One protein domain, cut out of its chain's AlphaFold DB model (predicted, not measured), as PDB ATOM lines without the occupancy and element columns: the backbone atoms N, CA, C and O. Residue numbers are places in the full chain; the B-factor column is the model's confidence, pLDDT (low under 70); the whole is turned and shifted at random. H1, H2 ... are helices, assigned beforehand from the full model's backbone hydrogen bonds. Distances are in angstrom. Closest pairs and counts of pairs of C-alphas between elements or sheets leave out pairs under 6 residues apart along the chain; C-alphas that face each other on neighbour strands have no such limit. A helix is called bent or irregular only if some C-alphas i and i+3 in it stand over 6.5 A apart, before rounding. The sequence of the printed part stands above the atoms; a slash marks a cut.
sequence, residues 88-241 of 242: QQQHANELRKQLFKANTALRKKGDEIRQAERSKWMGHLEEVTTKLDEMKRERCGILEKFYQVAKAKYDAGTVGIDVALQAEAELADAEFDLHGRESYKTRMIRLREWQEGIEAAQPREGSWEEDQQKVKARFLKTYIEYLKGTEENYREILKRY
ATOM      1  N   GLN A  88     -45.795 -10.866 -17.517       72.44
ATOM      2  CA  GLN A  88     -46.061 -11.772 -16.392       72.44
ATOM      3  C   GLN A  88     -45.091 -12.958 -16.370       72.44
ATOM      4  O   GLN A  88     -44.550 -13.293 -15.318       72.44
ATOM      5  N   GLN A  89     -44.782 -13.548 -17.529       73.06
ATOM      6  CA  GLN A  89     -43.789 -14.620 -17.635       73.06
ATOM      7  C   GLN A  89     -42.366 -14.140 -17.300       73.06
ATOM      8  O   GLN A  89     -41.603 -14.868 -16.663       73.06
ATOM      9  N   GLN A  90     -41.985 -12.929 -17.716       76.12
ATOM     10  CA  GLN A  90     -40.690 -12.332 -17.368       76.12
ATOM     11  C   GLN A  90     -40.585 -12.071 -15.863       76.12
ATOM     12  O   GLN A  90     -39.568 -12.406 -15.258       76.12
ATOM     13  N   HIS A  91     -41.651 -11.555 -15.251       77.00
ATOM     14  CA  HIS A  91     -41.718 -11.342 -13.810       77.00
ATOM     15  C   HIS A  91     -41.635 -12.667 -13.034       77.00
ATOM     16  O   HIS A  91     -40.841 -12.783 -12.104       77.00
ATOM     17  N   ALA A  92     -42.353 -13.705 -13.478       70.75
ATOM     18  CA  ALA A  92     -42.255 -15.065 -12.942       70.75
ATOM     19  C   ALA A  92     -40.832 -15.629 -13.000       70.75
ATOM     20  O   ALA A  92     -40.334 -16.226 -12.044       70.75
ATOM     21  N   ASN A  93     -40.161 -15.445 -14.137       74.62
ATOM     22  CA  ASN A  93     -38.797 -15.919 -14.334       74.62
ATOM     23  C   ASN A  93     -37.800 -15.173 -13.438       74.62
ATOM     24  O   ASN A  93     -36.874 -15.799 -12.918       74.62
ATOM     25  N   GLU A  94     -37.995 -13.873 -13.216       78.31
ATOM     26  CA  GLU A  94     -37.158 -13.094 -12.303       78.31
ATOM     27  C   GLU A  94     -37.364 -13.529 -10.844       78.31
ATOM     28  O   GLU A  94     -36.381 -13.787 -10.151       78.31
ATOM     29  N   LEU A  95     -38.609 -13.755 -10.404       73.06
ATOM     30  CA  LEU A  95     -38.894 -14.302  -9.070       73.06
ATOM     31  C   LEU A  95     -38.277 -15.694  -8.877       73.06
ATOM     32  O   LEU A  95     -37.634 -15.952  -7.862       73.06
ATOM     33  N   ARG A  96     -38.370 -16.583  -9.877       73.75
ATOM     34  CA  ARG A  96     -37.704 -17.902  -9.843       73.75
ATOM     35  C   ARG A  96     -36.189 -17.780  -9.712       73.75
ATOM     36  O   ARG A  96     -35.569 -18.545  -8.975       73.75
ATOM     37  N   LYS A  97     -35.579 -16.825 -10.415       79.25
ATOM     38  CA  LYS A  97     -34.135 -16.562 -10.347       79.25
ATOM     39  C   LYS A  97     -33.728 -16.031  -8.973       79.25
ATOM     40  O   LYS A  97     -32.689 -16.438  -8.451       79.25
ATOM     41  N   GLN A  98     -34.534 -15.155  -8.380       74.69
ATOM     42  CA  GLN A  98     -34.322 -14.647  -7.025       74.69
ATOM     43  C   GLN A  98     -34.475 -15.757  -5.984       74.69
ATOM     44  O   GLN A  98     -33.587 -15.923  -5.149       74.69
ATOM     45  N   LEU A  99     -35.508 -16.594  -6.105       73.62
ATOM     46  CA  LEU A  99     -35.721 -17.758  -5.246       73.62
ATOM     47  C   LEU A  99     -34.552 -18.745  -5.333       73.62
ATOM     48  O   LEU A  99     -34.053 -19.215  -4.314       73.62
ATOM     49  N   PHE A 100     -34.061 -19.028  -6.543       75.88
ATOM     50  CA  PHE A 100     -32.895 -19.888  -6.736       75.88
ATOM     51  C   PHE A 100     -31.640 -19.320  -6.055       75.88
ATOM     52  O   PHE A 100     -30.910 -20.053  -5.385       75.88
ATOM     53  N   LYS A 101     -31.399 -18.008  -6.181       78.94
ATOM     54  CA  LYS A 101     -30.278 -17.329  -5.509       78.94
ATOM     55  C   LYS A 101     -30.408 -17.378  -3.986       78.94
ATOM     56  O   LYS A 101     -29.432 -17.722  -3.324       78.94
ATOM     57  N   ALA A 102     -31.592 -17.086  -3.445       72.62
ATOM     58  CA  ALA A 102     -31.861 -17.121  -2.008       72.62
ATOM     59  C   ALA A 102     -31.677 -18.536  -1.433       72.62
ATOM     60  O   ALA A 102     -30.958 -18.714  -0.453       72.62
ATOM     61  N   ASN A 103     -32.203 -19.561  -2.111       67.75
ATOM     62  CA  ASN A 103     -32.008 -20.961  -1.724       67.75
ATOM     63  C   ASN A 103     -30.541 -21.407  -1.798       67.75
ATOM     64  O   ASN A 103     -30.071 -22.154  -0.941       67.75
ATOM     65  N   THR A 104     -29.793 -20.946  -2.802       76.06
ATOM     66  CA  THR A 104     -28.355 -21.243  -2.913       76.06
ATOM     67  C   THR A 104     -27.568 -20.585  -1.778       76.06
ATOM     68  O   THR A 104     -26.694 -21.221  -1.191       76.06
ATOM     69  N   ALA A 105     -27.903 -19.342  -1.423       75.38
ATOM     70  CA  ALA A 105     -27.292 -18.636  -0.299       75.38
ATOM     71  C   ALA A 105     -27.603 -19.311   1.048       75.38
ATOM     72  O   ALA A 105     -26.696 -19.488   1.860       75.38
ATOM     73  N   LEU A 106     -28.850 -19.752   1.251       71.69
ATOM     74  CA  LEU A 106     -29.274 -20.495   2.439       71.69
ATOM     75  C   LEU A 106     -28.489 -21.806   2.594       71.69
ATOM     76  O   LEU A 106     -27.954 -22.091   3.664       71.69
ATOM     77  N   ARG A 107     -28.351 -22.578   1.507       74.12
ATOM     78  CA  ARG A 107     -27.552 -23.816   1.502       74.12
ATOM     79  C   ARG A 107     -26.087 -23.554   1.832       74.12
ATOM     80  O   ARG A 107     -25.543 -24.229   2.696       74.12
ATOM     81  N   LYS A 108     -25.477 -22.545   1.202       79.81
ATOM     82  CA  LYS A 108     -24.073 -22.188   1.441       79.81
ATOM     83  C   LYS A 108     -23.820 -21.822   2.907       79.81
ATOM     84  O   LYS A 108     -22.878 -22.337   3.498       79.81
ATOM     85  N   LYS A 109     -24.687 -21.004   3.515       73.50
ATOM     86  CA  LYS A 109     -24.591 -20.696   4.951       73.50
ATOM     87  C   LYS A 109     -24.739 -21.950   5.822       73.50
ATOM     88  O   LYS A 109     -24.039 -22.089   6.819       73.50
ATOM     89  N   GLY A 110     -25.607 -22.887   5.437       68.44
ATOM     90  CA  GLY A 110     -25.774 -24.158   6.150       68.44
ATOM     91  C   GLY A 110     -24.533 -25.051   6.082       68.44
ATOM     92  O   GLY A 110     -24.207 -25.738   7.048       68.44
ATOM     93  N   ASP A 111     -23.813 -25.026   4.964       74.81
ATOM     94  CA  ASP A 111     -22.541 -25.737   4.805       74.81
ATOM     95  C   ASP A 111     -21.437 -25.121   5.673       74.81
ATOM     96  O   ASP A 111     -20.704 -25.850   6.341       74.81
ATOM     97  N   GLU A 112     -21.362 -23.788   5.721       73.06
ATOM     98  CA  GLU A 112     -20.399 -23.044   6.542       73.06
ATOM     99  C   GLU A 112     -20.563 -23.358   8.040       73.06
ATOM    100  O   GLU A 112     -19.571 -23.626   8.720       73.06
ATOM    101  N   ILE A 113     -21.802 -23.422   8.547       70.81
ATOM    102  CA  ILE A 113     -22.083 -23.805   9.945       70.81
ATOM    103  C   ILE A 113     -21.639 -25.237  10.211       70.81
ATOM    104  O   ILE A 113     -20.888 -25.482  11.153       70.81
ATOM    105  N   ARG A 114     -22.045 -26.186   9.358       67.69
ATOM    106  CA  ARG A 114     -21.664 -27.595   9.524       67.69
ATOM    107  C   ARG A 114     -20.151 -27.770   9.531       67.69
ATOM    108  O   ARG A 114     -19.629 -28.584  10.288       67.69
ATOM    109  N   GLN A 115     -19.434 -27.004   8.712       72.50
ATOM    110  CA  GLN A 115     -17.977 -27.016   8.698       72.50
ATOM    111  C   GLN A 115     -17.383 -26.396   9.971       72.50
ATOM    112  O   GLN A 115     -16.445 -26.966  10.531       72.50
ATOM    113  N   ALA A 116     -17.919 -25.272  10.447       70.69
ATOM    114  CA  ALA A 116     -17.470 -24.614  11.675       70.69
ATOM    115  C   ALA A 116     -17.710 -25.490  12.915       70.69
ATOM    116  O   ALA A 116     -16.793 -25.702  13.707       70.69
ATOM    117  N   GLU A 117     -18.902 -26.074  13.044       65.56
ATOM    118  CA  GLU A 117     -19.242 -27.027  14.102       65.56
ATOM    119  C   GLU A 117     -18.351 -28.260  14.037       65.56
ATOM    120  O   GLU A 117     -17.770 -28.646  15.049       65.56
ATOM    121  N   ARG A 118     -18.166 -28.850  12.849       66.00
ATOM    122  CA  ARG A 118     -17.245 -29.980  12.672       66.00
ATOM    123  C   ARG A 118     -15.836 -29.615  13.121       66.00
ATOM    124  O   ARG A 118     -15.212 -30.403  13.816       66.00
ATOM    125  N   SER A 119     -15.345 -28.434  12.759       72.38
ATOM    126  CA  SER A 119     -14.008 -27.969  13.149       72.38
ATOM    127  C   SER A 119     -13.897 -27.795  14.666       72.38
ATOM    128  O   SER A 119     -12.918 -28.236  15.261       72.38
ATOM    129  N   LYS A 120     -14.930 -27.240  15.311       71.25
ATOM    130  CA  LYS A 120     -15.014 -27.110  16.774       71.25
ATOM    131  C   LYS A 120     -15.009 -28.474  17.468       71.25
ATOM    132  O   LYS A 120     -14.234 -28.681  18.395       71.25
ATOM    133  N   TRP A 121     -15.844 -29.405  17.008       64.62
ATOM    134  CA  TRP A 121     -15.919 -30.755  17.569       64.62
ATOM    135  C   TRP A 121     -14.632 -31.546  17.351       64.62
ATOM    136  O   TRP A 121     -14.205 -32.248  18.260       64.62
ATOM    137  N   MET A 122     -13.981 -31.394  16.194       67.31
ATOM    138  CA  MET A 122     -12.665 -31.986  15.940       67.31
ATOM    139  C   MET A 122     -11.600 -31.417  16.881       67.31
ATOM    140  O   MET A 122     -10.841 -32.194  17.447       67.31
ATOM    141  N   GLY A 123     -11.582 -30.100  17.110       71.00
ATOM    142  CA  GLY A 123     -10.660 -29.482  18.069       71.00
ATOM    143  C   GLY A 123     -10.897 -29.955  19.506       71.00
ATOM    144  O   GLY A 123      -9.951 -30.265  20.221       71.00
ATOM    145  N   HIS A 124     -12.160 -30.094  19.924       69.38
ATOM    146  CA  HIS A 124     -12.478 -30.650  21.241       69.38
ATOM    147  C   HIS A 124     -12.094 -32.132  21.354       69.38
ATOM    148  O   HIS A 124     -11.566 -32.558  22.377       69.38
ATOM    149  N   LEU A 125     -12.318 -32.919  20.299       68.31
ATOM    150  CA  LEU A 125     -11.896 -34.316  20.247       68.31
ATOM    151  C   LEU A 125     -10.372 -34.437  20.354       68.31
ATOM    152  O   LEU A 125      -9.887 -35.300  21.079       68.31
ATOM    153  N   GLU A 126      -9.624 -33.569  19.676       71.50
ATOM    154  CA  GLU A 126      -8.163 -33.504  19.763       71.50
ATOM    155  C   GLU A 126      -7.694 -33.145  21.180       71.50
ATOM    156  O   GLU A 126      -6.815 -33.814  21.723       71.50
ATOM    157  N   GLU A 127      -8.329 -32.164  21.827       74.19
ATOM    158  CA  GLU A 127      -8.035 -31.795  23.215       74.19
ATOM    159  C   GLU A 127      -8.306 -32.957  24.185       74.19
ATOM    160  O   GLU A 127      -7.462 -33.289  25.020       74.19
ATOM    161  N   VAL A 128      -9.466 -33.611  24.065       72.88
ATOM    162  CA  VAL A 128      -9.842 -34.757  24.909       72.88
ATOM    163  C   VAL A 128      -8.908 -35.942  24.669       72.88
ATOM    164  O   VAL A 128      -8.493 -36.590  25.627       72.88
ATOM    165  N   THR A 129      -8.540 -36.207  23.415       70.38
ATOM    166  CA  THR A 129      -7.595 -37.278  23.063       70.38
ATOM    167  C   THR A 129      -6.213 -36.989  23.640       70.38
ATOM    168  O   THR A 129      -5.608 -37.871  24.241       70.38
ATOM    169  N   THR A 130      -5.749 -35.740  23.555       76.94
ATOM    170  CA  THR A 130      -4.465 -35.318  24.135       76.94
ATOM    171  C   THR A 130      -4.454 -35.506  25.651       76.94
ATOM    172  O   THR A 130      -3.536 -36.128  26.184       76.94
ATOM    173  N   LYS A 131      -5.506 -35.054  26.347       77.75
ATOM    174  CA  LYS A 131      -5.663 -35.253  27.799       77.75
ATOM    175  C   LYS A 131      -5.712 -36.732  28.178       77.75
ATOM    176  O   LYS A 131      -5.107 -37.138  29.167       77.75
ATOM    177  N   LEU A 132      -6.409 -37.552  27.395       76.25
ATOM    178  CA  LEU A 132      -6.465 -38.994  27.617       76.25
ATOM    179  C   LEU A 132      -5.079 -39.638  27.471       76.25
ATOM    180  O   LEU A 132      -4.704 -40.470  28.298       76.25
ATOM    181  N   ASP A 133      -4.307 -39.244  26.461       81.88
ATOM    182  CA  ASP A 133      -2.942 -39.736  26.261       81.88
ATOM    183  C   ASP A 133      -1.999 -39.295  27.387       81.88
ATOM    184  O   ASP A 133      -1.176 -40.092  27.841       81.88
ATOM    185  N   GLU A 134      -2.133 -38.068  27.895       83.25
ATOM    186  CA  GLU A 134      -1.409 -37.601  29.084       83.25
ATOM    187  C   GLU A 134      -1.735 -38.460  30.311       83.25
ATOM    188  O   GLU A 134      -0.823 -39.007  30.933       83.25
ATOM    189  N   MET A 135      -3.020 -38.690  30.596       77.94
ATOM    190  CA  MET A 135      -3.456 -39.551  31.704       77.94
ATOM    191  C   MET A 135      -2.943 -40.991  31.566       77.94
ATOM    192  O   MET A 135      -2.554 -41.613  32.558       77.94
ATOM    193  N   LYS A 136      -2.909 -41.540  30.345       81.00
ATOM    194  CA  LYS A 136      -2.328 -42.866  30.081       81.00
ATOM    195  C   LYS A 136      -0.830 -42.898  30.385       81.00
ATOM    196  O   LYS A 136      -0.370 -43.851  31.016       81.00
ATOM    197  N   ARG A 137      -0.069 -41.871  29.982       86.50
ATOM    198  CA  ARG A 137       1.373 -41.764  30.289       86.50
ATOM    199  C   ARG A 137       1.616 -41.649  31.789       86.50
ATOM    200  O   ARG A 137       2.480 -42.349  32.313       86.50
ATOM    201  N   GLU A 138       0.842 -40.820  32.485       85.19
ATOM    202  CA  GLU A 138       0.928 -40.678  33.943       85.19
ATOM    203  C   GLU A 138       0.631 -41.996  34.657       85.19
ATOM    204  O   GLU A 138       1.418 -42.433  35.502       85.19
ATOM    205  N   ARG A 139      -0.457 -42.679  34.276       86.44
ATOM    206  CA  ARG A 139      -0.801 -44.003  34.808       86.44
ATOM    207  C   ARG A 139       0.331 -45.003  34.581       86.44
ATOM    208  O   ARG A 139       0.692 -45.710  35.520       86.44
ATOM    209  N   CYS A 140       0.900 -45.046  33.378       88.31
ATOM    210  CA  CYS A 140       2.032 -45.918  33.064       88.31
ATOM    211  C   CYS A 140       3.228 -45.631  33.989       88.31
ATOM    212  O   CYS A 140       3.736 -46.546  34.633       88.31
ATOM    213  N   GLY A 141       3.598 -44.359  34.172       86.06
ATOM    214  CA  GLY A 141       4.698 -43.970  35.062       86.06
ATOM    215  C   GLY A 141       4.456 -44.282  36.548       86.06
ATOM    216  O   GLY A 141       5.395 -44.609  37.276       86.06
ATOM    217  N   ILE A 142       3.209 -44.209  37.025       86.38
ATOM    218  CA  ILE A 142       2.846 -44.629  38.393       86.38
ATOM    219  C   ILE A 142       2.999 -46.144  38.542       86.38
ATOM    220  O   ILE A 142       3.604 -46.614  39.511       86.38
ATOM    221  N   LEU A 143       2.475 -46.907  37.582       90.00
ATOM    222  CA  LEU A 143       2.519 -48.367  37.605       90.00
ATOM    223  C   LEU A 143       3.937 -48.905  37.423       90.00
ATOM    224  O   LEU A 143       4.282 -49.910  38.038       90.00
ATOM    225  N   GLU A 144       4.792 -48.209  36.675       93.25
ATOM    226  CA  GLU A 144       6.205 -48.558  36.547       93.25
ATOM    227  C   GLU A 144       6.915 -48.484  37.902       93.25
ATOM    228  O   GLU A 144       7.568 -49.443  38.321       93.25
ATOM    229  N   LYS A 145       6.724 -47.386  38.642       89.94
ATOM    230  CA  LYS A 145       7.267 -47.235  40.001       89.94
ATOM    231  C   LYS A 145       6.710 -48.296  40.944       89.94
ATOM    232  O   LYS A 145       7.457 -48.869  41.737       89.94
ATOM    233  N   PHE A 146       5.408 -48.572  40.864       89.81
ATOM    234  CA  PHE A 146       4.771 -49.603  41.681       89.81
ATOM    235  C   PHE A 146       5.354 -50.992  41.400       89.81
ATOM    236  O   PHE A 146       5.719 -51.701  42.338       89.81
ATOM    237  N   TYR A 147       5.526 -51.348  40.126       93.25
ATOM    238  CA  TYR A 147       6.179 -52.584  39.704       93.25
ATOM    239  C   TYR A 147       7.619 -52.677  40.214       93.25
ATOM    240  O   TYR A 147       7.982 -53.693  40.804       93.25
ATOM    241  N   GLN A 148       8.429 -51.623  40.067       92.62
ATOM    242  CA  GLN A 148       9.809 -51.605  40.570       92.62
ATOM    243  C   GLN A 148       9.865 -51.854  42.086       92.62
ATOM    244  O   GLN A 148      10.674 -52.657  42.554       92.62
ATOM    245  N   VAL A 149       8.969 -51.227  42.856       92.94
ATOM    246  CA  VAL A 149       8.861 -51.442  44.307       92.94
ATOM    247  C   VAL A 149       8.403 -52.865  44.632       92.94
ATOM    248  O   VAL A 149       8.967 -53.495  45.528       92.94
ATOM    249  N   ALA A 150       7.394 -53.386  43.932       90.06
ATOM    250  CA  ALA A 150       6.879 -54.735  44.154       90.06
ATOM    251  C   ALA A 150       7.935 -55.805  43.836       90.06
ATOM    252  O   ALA A 150       8.116 -56.735  44.622       90.06
ATOM    253  N   LYS A 151       8.685 -55.631  42.740       90.50
ATOM    254  CA  LYS A 151       9.802 -56.505  42.364       90.50
ATOM    255  C   LYS A 151      10.922 -56.468  43.401       90.50
ATOM    256  O   LYS A 151      11.316 -57.517  43.892       90.50
ATOM    257  N   ALA A 152      11.365 -55.281  43.819       90.69
ATOM    258  CA  ALA A 152      12.403 -55.154  44.844       90.69
ATOM    259  C   ALA A 152      11.994 -55.813  46.175       90.69
ATOM    260  O   ALA A 152      12.806 -56.457  46.840       90.69
ATOM    261  N   LYS A 153      10.716 -55.695  46.558       89.88
ATOM    262  CA  LYS A 153      10.165 -56.379  47.734       89.88
ATOM    263  C   LYS A 153      10.156 -57.901  47.579       89.88
ATOM    264  O   LYS A 153      10.394 -58.591  48.574       89.88
ATOM    265  N   TYR A 154       9.882 -58.412  46.380       90.62
ATOM    266  CA  TYR A 154       9.964 -59.842  46.074       90.62
ATOM    267  C   TYR A 154      11.412 -60.342  46.153       90.62
ATOM    268  O   TYR A 154      11.678 -61.313  46.857       90.62
ATOM    269  N   ASP A 155      12.366 -59.629  45.550       87.81
ATOM    270  CA  ASP A 155      13.791 -59.994  45.579       87.81
ATOM    271  C   ASP A 155      14.331 -60.044  47.028       87.81
ATOM    272  O   ASP A 155      15.090 -60.948  47.410       87.81
ATOM    273  N   ALA A 156      13.853 -59.119  47.871       88.75
ATOM    274  CA  ALA A 156      14.119 -59.068  49.309       88.75
ATOM    275  C   ALA A 156      13.380 -60.143  50.139       88.75
ATOM    276  O   ALA A 156      13.600 -60.230  51.346       88.75
ATOM    277  N   GLY A 157      12.504 -60.951  49.533       86.25
ATOM    278  CA  GLY A 157      11.740 -62.011  50.204       86.25
ATOM    279  C   GLY A 157      10.595 -61.510  51.090       86.25
ATOM    280  O   GLY A 157      10.129 -62.237  51.962       86.25
ATOM    281  N   THR A 158      10.149 -60.265  50.905       87.25
ATOM    282  CA  THR A 158       9.119 -59.635  51.756       87.25
ATOM    283  C   THR A 158       7.696 -59.776  51.216       87.25
ATOM    284  O   THR A 158       6.738 -59.619  51.970       87.25
ATOM    285  N   VAL A 159       7.541 -60.073  49.925       86.56
ATOM    286  CA  VAL A 159       6.254 -60.376  49.280       86.56
ATOM    287  C   VAL A 159       6.412 -61.594  48.374       86.56
ATOM    288  O   VAL A 159       7.488 -61.816  47.823       86.56
ATOM    289  N   GLY A 160       5.341 -62.371  48.206       87.88
ATOM    290  CA  GLY A 160       5.324 -63.500  47.271       87.88
ATOM    291  C   GLY A 160       5.294 -63.049  45.808       87.88
ATOM    292  O   GLY A 160       4.896 -61.918  45.502       87.88
ATOM    293  N   ILE A 161       5.669 -63.950  44.895       90.00
ATOM    294  CA  ILE A 161       5.763 -63.633  43.465       90.00
ATOM    295  C   ILE A 161       4.437 -63.174  42.856       90.00
ATOM    296  O   ILE A 161       4.433 -62.354  41.945       90.00
ATOM    297  N   ASP A 162       3.305 -63.653  43.377       89.31
ATOM    298  CA  ASP A 162       1.980 -63.318  42.855       89.31
ATOM    299  C   ASP A 162       1.694 -61.814  42.949       89.31
ATOM    300  O   ASP A 162       1.116 -61.234  42.031       89.31
ATOM    301  N   VAL A 163       2.170 -61.157  44.014       89.38
ATOM    302  CA  VAL A 163       2.033 -59.703  44.199       89.38
ATOM    303  C   VAL A 163       2.883 -58.949  43.179       89.38
ATOM    304  O   VAL A 163       2.410 -58.004  42.547       89.38
ATOM    305  N   ALA A 164       4.130 -59.376  42.983       90.25
ATOM    306  CA  ALA A 164       5.035 -58.737  42.034       90.25
ATOM    307  C   ALA A 164       4.585 -58.962  40.578       90.25
ATOM    308  O   ALA A 164       4.638 -58.045  39.759       90.25
ATOM    309  N   LEU A 165       4.077 -60.155  40.256       92.06
ATOM    310  CA  LEU A 165       3.502 -60.464  38.949       92.06
ATOM    311  C   LEU A 165       2.195 -59.708  38.711       92.06
ATOM    312  O   LEU A 165       1.918 -59.313  37.582       92.06
ATOM    313  N   GLN A 166       1.374 -59.478  39.734       90.62
ATOM    314  CA  GLN A 166       0.189 -58.639  39.579       90.62
ATOM    315  C   GLN A 166       0.570 -57.203  39.195       90.62
ATOM    316  O   GLN A 166       0.028 -56.678  38.225       90.62
ATOM    317  N   ALA A 167       1.570 -56.621  39.864       88.88
ATOM    318  CA  ALA A 167       2.102 -55.307  39.503       88.88
ATOM    319  C   ALA A 167       2.671 -55.275  38.068       88.88
ATOM    320  O   ALA A 167       2.463 -54.311  37.336       88.88
ATOM    321  N   GLU A 168       3.342 -56.350  37.639       94.75
ATOM    322  CA  GLU A 168       3.810 -56.513  36.257       94.75
ATOM    323  C   GLU A 168       2.657 -56.543  35.247       94.75
ATOM    324  O   GLU A 168       2.769 -55.927  34.189       94.75
ATOM    325  N   ALA A 169       1.549 -57.224  35.560       90.50
ATOM    326  CA  ALA A 169       0.380 -57.254  34.682       90.50
ATOM    327  C   ALA A 169      -0.269 -55.883  34.546       90.50
ATOM    328  O   ALA A 169      -0.586 -55.484  33.432       90.50
ATOM    329  N   GLU A 170      -0.445 -55.166  35.652       90.81
ATOM    330  CA  GLU A 170      -1.063 -53.842  35.620       90.81
ATOM    331  C   GLU A 170      -0.223 -52.852  34.812       90.81
ATOM    332  O   GLU A 170      -0.774 -52.094  34.008       90.81
ATOM    333  N   LEU A 171       1.107 -52.902  34.962       93.81
ATOM    334  CA  LEU A 171       2.027 -52.141  34.118       93.81
ATOM    335  C   LEU A 171       1.886 -52.541  32.646       93.81
ATOM    336  O   LEU A 171       1.741 -51.672  31.795       93.81
ATOM    337  N   ALA A 172       1.880 -53.837  32.343       92.12
ATOM    338  CA  ALA A 172       1.756 -54.314  30.971       92.12
ATOM    339  C   ALA A 172       0.445 -53.885  30.295       92.12
ATOM    340  O   ALA A 172       0.454 -53.543  29.113       92.12
ATOM    341  N   ASP A 173      -0.669 -53.883  31.026       89.38
ATOM    342  CA  ASP A 173      -1.953 -53.412  30.505       89.38
ATOM    343  C   ASP A 173      -1.889 -51.904  30.201       89.38
ATOM    344  O   ASP A 173      -2.350 -51.457  29.153       89.38
ATOM    345  N   ALA A 174      -1.239 -51.114  31.063       87.19
ATOM    346  CA  ALA A 174      -1.019 -49.687  30.814       87.19
ATOM    347  C   ALA A 174      -0.067 -49.411  29.638       87.19
ATOM    348  O   ALA A 174      -0.292 -48.480  28.863       87.19
ATOM    349  N   GLU A 175       0.975 -50.223  29.467       92.19
ATOM    350  CA  GLU A 175       1.872 -50.147  28.309       92.19
ATOM    351  C   GLU A 175       1.141 -50.494  27.012       92.19
ATOM    352  O   GLU A 175       1.394 -49.874  25.979       92.19
ATOM    353  N   PHE A 176       0.209 -51.449  27.059       89.44
ATOM    354  CA  PHE A 176      -0.635 -51.782  25.918       89.44
ATOM    355  C   PHE A 176      -1.588 -50.637  25.559       89.44
ATOM    356  O   PHE A 176      -1.710 -50.302  24.382       89.44
ATOM    357  N   ASP A 177      -2.193 -49.971  26.544       83.00
ATOM    358  CA  ASP A 177      -3.068 -48.811  26.310       83.00
ATOM    359  C   ASP A 177      -2.350 -47.633  25.621       83.00
ATOM    360  O   ASP A 177      -3.003 -46.813  24.960       83.00
ATOM    361  N   LEU A 178      -1.026 -47.534  25.800       84.25
ATOM    362  CA  LEU A 178      -0.182 -46.450  25.291       84.25
ATOM    363  C   LEU A 178       0.529 -46.801  23.974       84.25
ATOM    364  O   LEU A 178       0.598 -45.981  23.062       84.25
ATOM    365  N   HIS A 179       1.088 -48.006  23.881       84.88
ATOM    366  CA  HIS A 179       1.957 -48.433  22.778       84.88
ATOM    367  C   HIS A 179       1.329 -49.515  21.898       84.88
ATOM    368  O   HIS A 179       1.928 -49.954  20.912       84.88
ATOM    369  N   GLY A 180       0.130 -49.979  22.251       83.75
ATOM    370  CA  GLY A 180      -0.546 -51.062  21.560       83.75
ATOM    371  C   GLY A 180       0.286 -52.339  21.575       83.75
ATOM    372  O   GLY A 180       0.972 -52.667  22.542       83.75
ATOM    373  N   ARG A 181       0.246 -53.075  20.468       83.00
ATOM    374  CA  ARG A 181       0.813 -54.424  20.363       83.00
ATOM    375  C   ARG A 181       2.330 -54.499  20.554       83.00
ATOM    376  O   ARG A 181       2.827 -55.532  20.994       83.00
ATOM    377  N   GLU A 182       3.065 -53.433  20.246       84.44
ATOM    378  CA  GLU A 182       4.524 -53.410  20.421       84.44
ATOM    379  C   GLU A 182       4.934 -53.552  21.896       84.44
ATOM    380  O   GLU A 182       5.988 -54.119  22.184       84.44
ATOM    381  N   SER A 183       4.055 -53.177  22.836       89.69
ATOM    382  CA  SER A 183       4.256 -53.396  24.278       89.69
ATOM    383  C   SER A 183       4.480 -54.867  24.648       89.69
ATOM    384  O   SER A 183       5.203 -55.155  25.604       89.69
ATOM    385  N   TYR A 184       3.948 -55.821  23.872       89.88
ATOM    386  CA  TYR A 184       4.176 -57.241  24.129       89.88
ATOM    387  C   TYR A 184       5.655 -57.615  24.041       89.88
ATOM    388  O   TYR A 184       6.101 -58.464  24.808       89.88
ATOM    389  N   LYS A 185       6.434 -56.983  23.152       89.12
ATOM    390  CA  LYS A 185       7.882 -57.232  23.058       89.12
ATOM    391  C   LYS A 185       8.588 -56.788  24.334       89.12
ATOM    392  O   LYS A 185       9.322 -57.579  24.919       89.12
ATOM    393  N   THR A 186       8.297 -55.573  24.798       90.62
ATOM    394  CA  THR A 186       8.825 -55.029  26.058       90.62
ATOM    395  C   THR A 186       8.485 -55.937  27.235       90.62
ATOM    396  O   THR A 186       9.361 -56.303  28.021       90.62
ATOM    397  N   ARG A 187       7.227 -56.381  27.318       93.62
ATOM    398  CA  ARG A 187       6.766 -57.298  28.360       93.62
ATOM    399  C   ARG A 187       7.486 -58.647  28.316       93.62
ATOM    400  O   ARG A 187       7.915 -59.148  29.351       93.62
ATOM    401  N   MET A 188       7.639 -59.234  27.128       92.38
ATOM    402  CA  MET A 188       8.348 -60.505  26.955       92.38
ATOM    403  C   MET A 188       9.809 -60.408  27.391       92.38
ATOM    404  O   MET A 188      10.273 -61.306  28.086       92.38
ATOM    405  N   ILE A 189      10.511 -59.328  27.030       91.44
ATOM    406  CA  ILE A 189      11.895 -59.086  27.469       91.44
ATOM    407  C   ILE A 189      11.949 -59.017  28.996       91.44
ATOM    408  O   ILE A 189      12.687 -59.775  29.614       91.44
ATOM    409  N   ARG A 190      11.086 -58.206  29.617       93.00
ATOM    410  CA  ARG A 190      11.014 -58.059  31.080       93.00
ATOM    411  C   ARG A 190      10.762 -59.386  31.800       93.00
ATOM    412  O   ARG A 190      11.431 -59.690  32.786       93.00
ATOM    413  N   LEU A 191       9.790 -60.171  31.334       93.50
ATOM    414  CA  LEU A 191       9.468 -61.476  31.920       93.50
ATOM    415  C   LEU A 191      10.599 -62.486  31.705       93.50
ATOM    416  O   LEU A 191      10.857 -63.302  32.587       93.50
ATOM    417  N   ARG A 192      11.296 -62.413  30.566       92.00
ATOM    418  CA  ARG A 192      12.449 -63.263  30.266       92.00
ATOM    419  C   ARG A 192      13.635 -62.949  31.172       92.00
ATOM    420  O   ARG A 192      14.178 -63.864  31.777       92.00
ATOM    421  N   GLU A 193      13.983 -61.675  31.315       91.12
ATOM    422  CA  GLU A 193      15.030 -61.216  32.234       91.12
ATOM    423  C   GLU A 193      14.710 -61.606  33.680       91.12
ATOM    424  O   GLU A 193      15.593 -61.985  34.446       91.12
ATOM    425  N   TRP A 194      13.434 -61.546  34.070       91.81
ATOM    426  CA  TRP A 194      13.020 -61.983  35.398       91.81
ATOM    427  C   TRP A 194      13.144 -63.500  35.568       91.81
ATOM    428  O   TRP A 194      13.673 -63.949  36.582       91.81
ATOM    429  N   GLN A 195      12.729 -64.287  34.573       89.25
ATOM    430  CA  GLN A 195      12.923 -65.737  34.580       89.25
ATOM    431  C   GLN A 195      14.410 -66.095  34.737       89.25
ATOM    432  O   GLN A 195      14.748 -66.902  35.597       89.25
ATOM    433  N   GLU A 196      15.291 -65.459  33.964       88.00
ATOM    434  CA  GLU A 196      16.745 -65.667  34.037       88.00
ATOM    435  C   GLU A 196      17.319 -65.237  35.395       88.00
ATOM    436  O   GLU A 196      18.191 -65.908  35.943       88.00
ATOM    437  N   GLY A 197      16.785 -64.164  35.987       86.31
ATOM    438  CA  GLY A 197      17.147 -63.725  37.334       86.31
ATOM    439  C   GLY A 197      16.763 -64.727  38.427       86.31
ATOM    440  O   GLY A 197      17.538 -64.934  39.359       86.31
ATOM    441  N   ILE A 198      15.600 -65.377  38.304       85.94
ATOM    442  CA  ILE A 198      15.195 -66.462  39.210       85.94
ATOM    443  C   ILE A 198      16.111 -67.671  39.000       85.94
ATOM    444  O   ILE A 198      16.659 -68.173  39.975       85.94
ATOM    445  N   GLU A 199      16.343 -68.078  37.746       83.88
ATOM    446  CA  GLU A 199      17.205 -69.211  37.369       83.88
ATOM    447  C   GLU A 199      18.651 -69.071  37.872       83.88
ATOM    448  O   GLU A 199      19.263 -70.056  38.284       83.88
ATOM    449  N   ALA A 200      19.192 -67.852  37.863       82.81
ATOM    450  CA  ALA A 200      20.541 -67.557  38.342       82.81
ATOM    451  C   ALA A 200      20.650 -67.465  39.876       82.81
ATOM    452  O   ALA A 200      21.756 -67.545  40.419       82.81
ATOM    453  N   ALA A 201      19.537 -67.270  40.591       76.12
ATOM    454  CA  ALA A 201      19.540 -67.196  42.047       76.12
ATOM    455  C   ALA A 201      19.740 -68.591  42.662       76.12
ATOM    456  O   ALA A 201      19.154 -69.573  42.210       76.12
ATOM    457  N   GLN A 202      20.556 -68.689  43.721       65.19
ATOM    458  CA  GLN A 202      20.712 -69.952  44.452       65.19
ATOM    459  C   GLN A 202      19.348 -70.432  44.977       65.19
ATOM    460  O   GLN A 202      18.573 -69.601  45.464       65.19
ATOM    461  N   PRO A 203      19.057 -71.746  44.911       64.19
ATOM    462  CA  PRO A 203      17.768 -72.284  45.318       64.19
ATOM    463  C   PRO A 203      17.457 -71.894  46.766       64.19
ATOM    464  O   PRO A 203      18.180 -72.254  47.696       64.19
ATOM    465  N   ARG A 204      16.378 -71.127  46.944       60.50
ATOM    466  CA  ARG A 204      15.737 -70.875  48.241       60.50
ATOM    467  C   ARG A 204      14.687 -71.973  48.458       60.50
ATOM    468  O   ARG A 204      14.108 -72.455  47.488       60.50
ATOM    469  N   GLU A 205      14.479 -72.409  49.699       59.44
ATOM    470  CA  GLU A 205      13.573 -73.523  50.029       59.44
ATOM    471  C   GLU A 205      12.185 -73.404  49.360       59.44
ATOM    472  O   GLU A 205      11.546 -72.357  49.421       59.44
ATOM    473  N   GLY A 206      11.705 -74.508  48.771       60.19
ATOM    474  CA  GLY A 206      10.295 -74.811  48.477       60.19
ATOM    475  C   GLY A 206       9.567 -74.008  47.386       60.19
ATOM    476  O   GLY A 206       8.887 -74.620  46.567       60.19
ATOM    477  N   SER A 207       9.677 -72.675  47.349       70.12
ATOM    478  CA  SER A 207       8.842 -71.810  46.488       70.12
ATOM    479  C   SER A 207       9.457 -71.471  45.127       70.12
ATOM    480  O   SER A 207       8.769 -70.971  44.245       70.12
ATOM    481  N   TRP A 208      10.746 -71.744  44.931       78.81
ATOM    482  CA  TRP A 208      11.499 -71.261  43.769       78.81
ATOM    483  C   TRP A 208      11.043 -71.872  42.435       78.81
ATOM    484  O   TRP A 208      10.891 -71.160  41.443       78.81
ATOM    485  N   GLU A 209      10.779 -73.183  42.407       83.75
ATOM    486  CA  GLU A 209      10.274 -73.852  41.199       83.75
ATOM    487  C   GLU A 209       8.863 -73.364  40.844       83.75
ATOM    488  O   GLU A 209       8.552 -73.155  39.672       83.75
ATOM    489  N   GLU A 210       8.015 -73.134  41.851       88.38
ATOM    490  CA  GLU A 210       6.671 -72.585  41.657       88.38
ATOM    491  C   GLU A 210       6.738 -71.165  41.076       88.38
ATOM    492  O   GLU A 210       6.049 -70.848  40.102       88.38
ATOM    493  N   ASP A 211       7.619 -70.335  41.627       90.06
ATOM    494  CA  ASP A 211       7.860 -68.966  41.189       90.06
ATOM    495  C   ASP A 211       8.348 -68.926  39.729       90.06
ATOM    496  O   ASP A 211       7.783 -68.210  38.892       90.06
ATOM    497  N   GLN A 212       9.318 -69.773  39.369       88.81
ATOM    498  CA  GLN A 212       9.797 -69.908  37.991       88.81
ATOM    499  C   GLN A 212       8.666 -70.318  37.031       88.81
ATOM    500  O   GLN A 212       8.528 -69.742  35.945       88.81
ATOM    501  N   GLN A 213       7.824 -71.284  37.420       89.88
ATOM    502  CA  GLN A 213       6.688 -71.719  36.601       89.88
ATOM    503  C   GLN A 213       5.656 -70.605  36.413       89.88
ATOM    504  O   GLN A 213       5.143 -70.435  35.304       89.88
ATOM    505  N   LYS A 214       5.384 -69.799  37.445       92.75
ATOM    506  CA  LYS A 214       4.463 -68.653  37.353       92.75
ATOM    507  C   LYS A 214       4.959 -67.604  36.356       92.75
ATOM    508  O   LYS A 214       4.180 -67.168  35.503       92.75
ATOM    509  N   VAL A 215       6.244 -67.242  36.396       92.50
ATOM    510  CA  VAL A 215       6.840 -66.302  35.422       92.50
ATOM    511  C   VAL A 215       6.798 -66.882  34.012       92.50
ATOM    512  O   VAL A 215       6.350 -66.213  33.078       92.50
ATOM    513  N   LYS A 216       7.187 -68.151  33.849       91.12
ATOM    514  CA  LYS A 216       7.176 -68.838  32.553       91.12
ATOM    515  C   LYS A 216       5.771 -68.914  31.954       91.12
ATOM    516  O   LYS A 216       5.596 -68.663  30.762       91.12
ATOM    517  N   ALA A 217       4.758 -69.210  32.766       91.50
ATOM    518  CA  ALA A 217       3.364 -69.232  32.333       91.50
ATOM    519  C   ALA A 217       2.902 -67.853  31.838       91.50
ATOM    520  O   ALA A 217       2.245 -67.758  30.797       91.50
ATOM    521  N   ARG A 218       3.284 -66.774  32.535       91.88
ATOM    522  CA  ARG A 218       2.998 -65.398  32.098       91.88
ATOM    523  C   ARG A 218       3.687 -65.068  30.781       91.88
ATOM    524  O   ARG A 218       3.016 -64.594  29.869       91.88
ATOM    525  N   PHE A 219       4.973 -65.393  30.653       92.31
ATOM    526  CA  PHE A 219       5.731 -65.200  29.416       92.31
ATOM    527  C   PHE A 219       5.058 -65.904  28.233       92.31
ATOM    528  O   PHE A 219       4.816 -65.283  27.201       92.31
ATOM    529  N   LEU A 220       4.696 -67.180  28.394       89.69
ATOM    530  CA  LEU A 220       4.035 -67.958  27.346       89.69
ATOM    531  C   LEU A 220       2.679 -67.365  26.963       89.69
ATOM    532  O   LEU A 220       2.374 -67.267  25.777       89.69
ATOM    533  N   LYS A 221       1.883 -66.920  27.942       90.38
ATOM    534  CA  LYS A 221       0.609 -66.243  27.671       90.38
ATOM    535  C   LYS A 221       0.827 -64.968  26.854       90.38
ATOM    536  O   LYS A 221       0.155 -64.777  25.845       90.38
ATOM    537  N   THR A 222       1.786 -64.131  27.246       89.19
ATOM    538  CA  THR A 222       2.153 -62.917  26.501       89.19
ATOM    539  C   THR A 222       2.636 -63.241  25.091       89.19
ATOM    540  O   THR A 222       2.225 -62.580  24.142       89.19
ATOM    541  N   TYR A 223       3.461 -64.275  24.934       87.06
ATOM    542  CA  TYR A 223       3.950 -64.717  23.634       87.06
ATOM    543  C   TYR A 223       2.802 -65.177  22.729       87.06
ATOM    544  O   TYR A 223       2.719 -64.758  21.579       87.06
ATOM    545  N   ILE A 224       1.857 -65.966  23.249       85.56
ATOM    546  CA  ILE A 224       0.668 -66.392  22.498       85.56
ATOM    547  C   ILE A 224      -0.163 -65.184  22.046       85.56
ATOM    548  O   ILE A 224      -0.545 -65.122  20.879       85.56
ATOM    549  N   GLU A 225      -0.425 -64.214  22.927       85.06
ATOM    550  CA  GLU A 225      -1.158 -62.991  22.561       85.06
ATOM    551  C   GLU A 225      -0.402 -62.151  21.525       85.06
ATOM    552  O   GLU A 225      -0.993 -61.680  20.550       85.06
ATOM    553  N   TYR A 226       0.921 -62.044  21.665       84.56
ATOM    554  CA  TYR A 226       1.766 -61.431  20.649       84.56
ATOM    555  C   TYR A 226       1.582 -62.123  19.298       84.56
ATOM    556  O   TYR A 226       1.428 -61.437  18.296       84.56
ATOM    557  N   LEU A 227       1.529 -63.453  19.247       78.00
ATOM    558  CA  LEU A 227       1.443 -64.219  18.002       78.00
ATOM    559  C   LEU A 227       0.046 -64.232  17.376       78.00
ATOM    560  O   LEU A 227      -0.054 -64.275  16.151       78.00
ATOM    561  N   LYS A 228      -1.028 -64.152  18.171       74.81
ATOM    562  CA  LYS A 228      -2.416 -64.080  17.670       74.81
ATOM    563  C   LYS A 228      -2.646 -62.906  16.717       74.81
ATOM    564  O   LYS A 228      -3.417 -63.033  15.776       74.81
ATOM    565  N   GLY A 229      -1.955 -61.783  16.917       62.44
ATOM    566  CA  GLY A 229      -2.042 -60.634  16.008       62.44
ATOM    567  C   GLY A 229      -1.259 -60.791  14.693       62.44
ATOM    568  O   GLY A 229      -1.230 -59.868  13.884       62.44
ATOM    569  N   THR A 230      -0.534 -61.894  14.493       62.72
ATOM    570  CA  THR A 230       0.170 -62.234  13.244       62.72
ATOM    571  C   THR A 230      -0.484 -63.498  12.710       62.72
ATOM    572  O   THR A 230      -0.135 -64.592  13.153       62.72
ATOM    573  N   GLU A 231      -1.459 -63.359  11.808       57.16
ATOM    574  CA  GLU A 231      -2.248 -64.484  11.268       57.16
ATOM    575  C   GLU A 231      -1.386 -65.663  10.780       57.16
ATOM    576  O   GLU A 231      -1.794 -66.820  10.898       57.16
ATOM    577  N   GLU A 232      -0.176 -65.390  10.291       56.41
ATOM    578  CA  GLU A 232       0.752 -66.406   9.788       56.41
ATOM    579  C   GLU A 232       1.426 -67.234  10.896       56.41
ATOM    580  O   GLU A 232       1.557 -68.449  10.746       56.41
ATOM    581  N   ASN A 233       1.751 -66.653  12.055       56.03
ATOM    582  CA  ASN A 233       2.489 -67.371  13.104       56.03
ATOM    583  C   ASN A 233       1.597 -68.249  13.996       56.03
ATOM    584  O   ASN A 233       2.023 -69.319  14.437       56.03
ATOM    585  N   TYR A 234       0.350 -67.844  14.263       53.09
ATOM    586  CA  TYR A 234      -0.556 -68.622  15.123       53.09
ATOM    587  C   TYR A 234      -0.880 -70.001  14.520       53.09
ATOM    588  O   TYR A 234      -0.904 -71.013  15.225       53.09
ATOM    589  N   ARG A 235      -1.050 -70.066  13.193       59.44
ATOM    590  CA  ARG A 235      -1.291 -71.320  12.458       59.44
ATOM    591  C   ARG A 235      -0.075 -72.244  12.438       59.44
ATOM    592  O   ARG A 235      -0.246 -73.458  12.375       59.44
ATOM    593  N   GLU A 236       1.136 -71.697  12.472       57.03
ATOM    594  CA  GLU A 236       2.362 -72.497  12.472       57.03
ATOM    595  C   GLU A 236       2.671 -73.081  13.858       57.03
ATOM    596  O   GLU A 236       3.160 -74.202  13.969       57.03
ATOM    597  N   ILE A 237       2.306 -72.372  14.927       54.75
ATOM    598  CA  ILE A 237       2.514 -72.825  16.309       54.75
ATOM    599  C   ILE A 237       1.531 -73.925  16.700       54.75
ATOM    600  O   ILE A 237       1.952 -74.923  17.280       54.75
ATOM    601  N   LEU A 238       0.260 -73.811  16.293       56.38
ATOM    602  CA  LEU A 238      -0.724 -74.888  16.459       56.38
ATOM    603  C   LEU A 238      -0.330 -76.180  15.721       56.38
ATOM    604  O   LEU A 238      -0.786 -77.255  16.085       56.38
ATOM    605  N   LYS A 239       0.533 -76.100  14.700       60.91
ATOM    606  CA  LYS A 239       1.095 -77.287  14.033       60.91
ATOM    607  C   LYS A 239       2.278 -77.908  14.782       60.91
ATOM    608  O   LYS A 239       2.571 -79.076  14.554       60.91
ATOM    609  N   ARG A 240       2.987 -77.143  15.625       47.72
ATOM    610  CA  ARG A 240       4.185 -77.605  16.356       47.72
ATOM    611  C   ARG A 240       3.874 -78.171  17.744       47.72
ATOM    612  O   ARG A 240       4.713 -78.883  18.284       47.72
ATOM    613  N   TYR A 241       2.695 -77.887  18.286       40.09
ATOM    614  CA  TYR A 241       2.228 -78.402  19.572       40.09
ATOM    615  C   TYR A 241       0.809 -78.975  19.409       40.09
ATOM    616  O   TYR A 241      -0.148 -78.207  19.538       40.09
TER     617      TYR A 241
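Overview. This is residues 88 to 241 of the 242 residues of an uncharacterized protein of Blastopirellula marina (UniProt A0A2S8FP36). One very long helix, H1, makes a long arm that sticks out with residues 88 to 132, and its other end, residues 133 to 154, belongs to a head in which the chain folds back and forth. In that head H1 and the first arm of the bent helix H2 make one helical hairpin, the second arm of H2 and H3 make another, and the short helix H4 makes a corner with H3. The printed part has 154 residues with four named helices in the order H1, H2, H3, H4 and no named strand, and its class is all helix. The whole is extended, with a radius of gyration of the C-alphas of 29.8 A, and the arm makes much of the length in its spans of 108 by 40 by 16 A.

Along the chain. H1, residues 88 to 155, begins with C-alpha 88 at (-46.061, -11.772, -16.392), ends with C-alpha 155 at (13.791, -59.994, 45.579), and is 98.7 A long. H2, residues 161 to 200, was assigned as one helix by its hydrogen bonds but is bent, with C-alphas 178 and 181 9.4 A apart. Its arms are H2a, residues 161 to 178, 25.7 A, and H2b, residues 181 to 200, 29.7 A. H3, residues 208 to 228, is 30.4 A long. H4, residues 231 to 240, ends with C-alpha 240 at (4.185, -77.605, 16.356).

Arrangement. H1 touches H2a with its residues 133 to 154 alone, closest at the C-alphas of Ala 150 and Ala 164, 4.9 A apart. This hairpin has a shallow tilt of 23 degrees, opposite ways. H2a and H2b touch near the bend, closest at the C-alphas of Phe 176 and Ser 183, 5.4 A apart, at a shallow tilt of 22 degrees, opposite ways. H2b and H3 form a hairpin and touch, closest at the C-alphas of Leu 191 and Phe 219, 5.8 A apart, at a shallow tilt of 20 degrees, opposite ways. H2a and H3 are close but not clearly touching, with the C-alphas of Ile 161 and Asp 211 6.2 A apart. H4 and H3 touch only at the corner, closest at the C-alphas of Lys 228 and Tyr 234, 5.5 A apart, at a steep tilt of 46 degrees. H1 is apart from H2b, H3 and H4. In H1, H2a and H3 every O i to N i+4 pair is within hydrogen-bond range; in H2b 14 of 16 are, and in H4 3 of 6.

Size, cuts and confidence. The two C-alphas farthest apart, those of Gln 88 and Glu 205, are 108.5 A apart. Without the free stretch, the other 109 residues span 43 by 42 by 17 A. The printed part has no cut, and no link is long. The mean pLDDT of the printed part is 80.0, and residues 202 to 206 and 229 to 241 are among the 27 residues under 70.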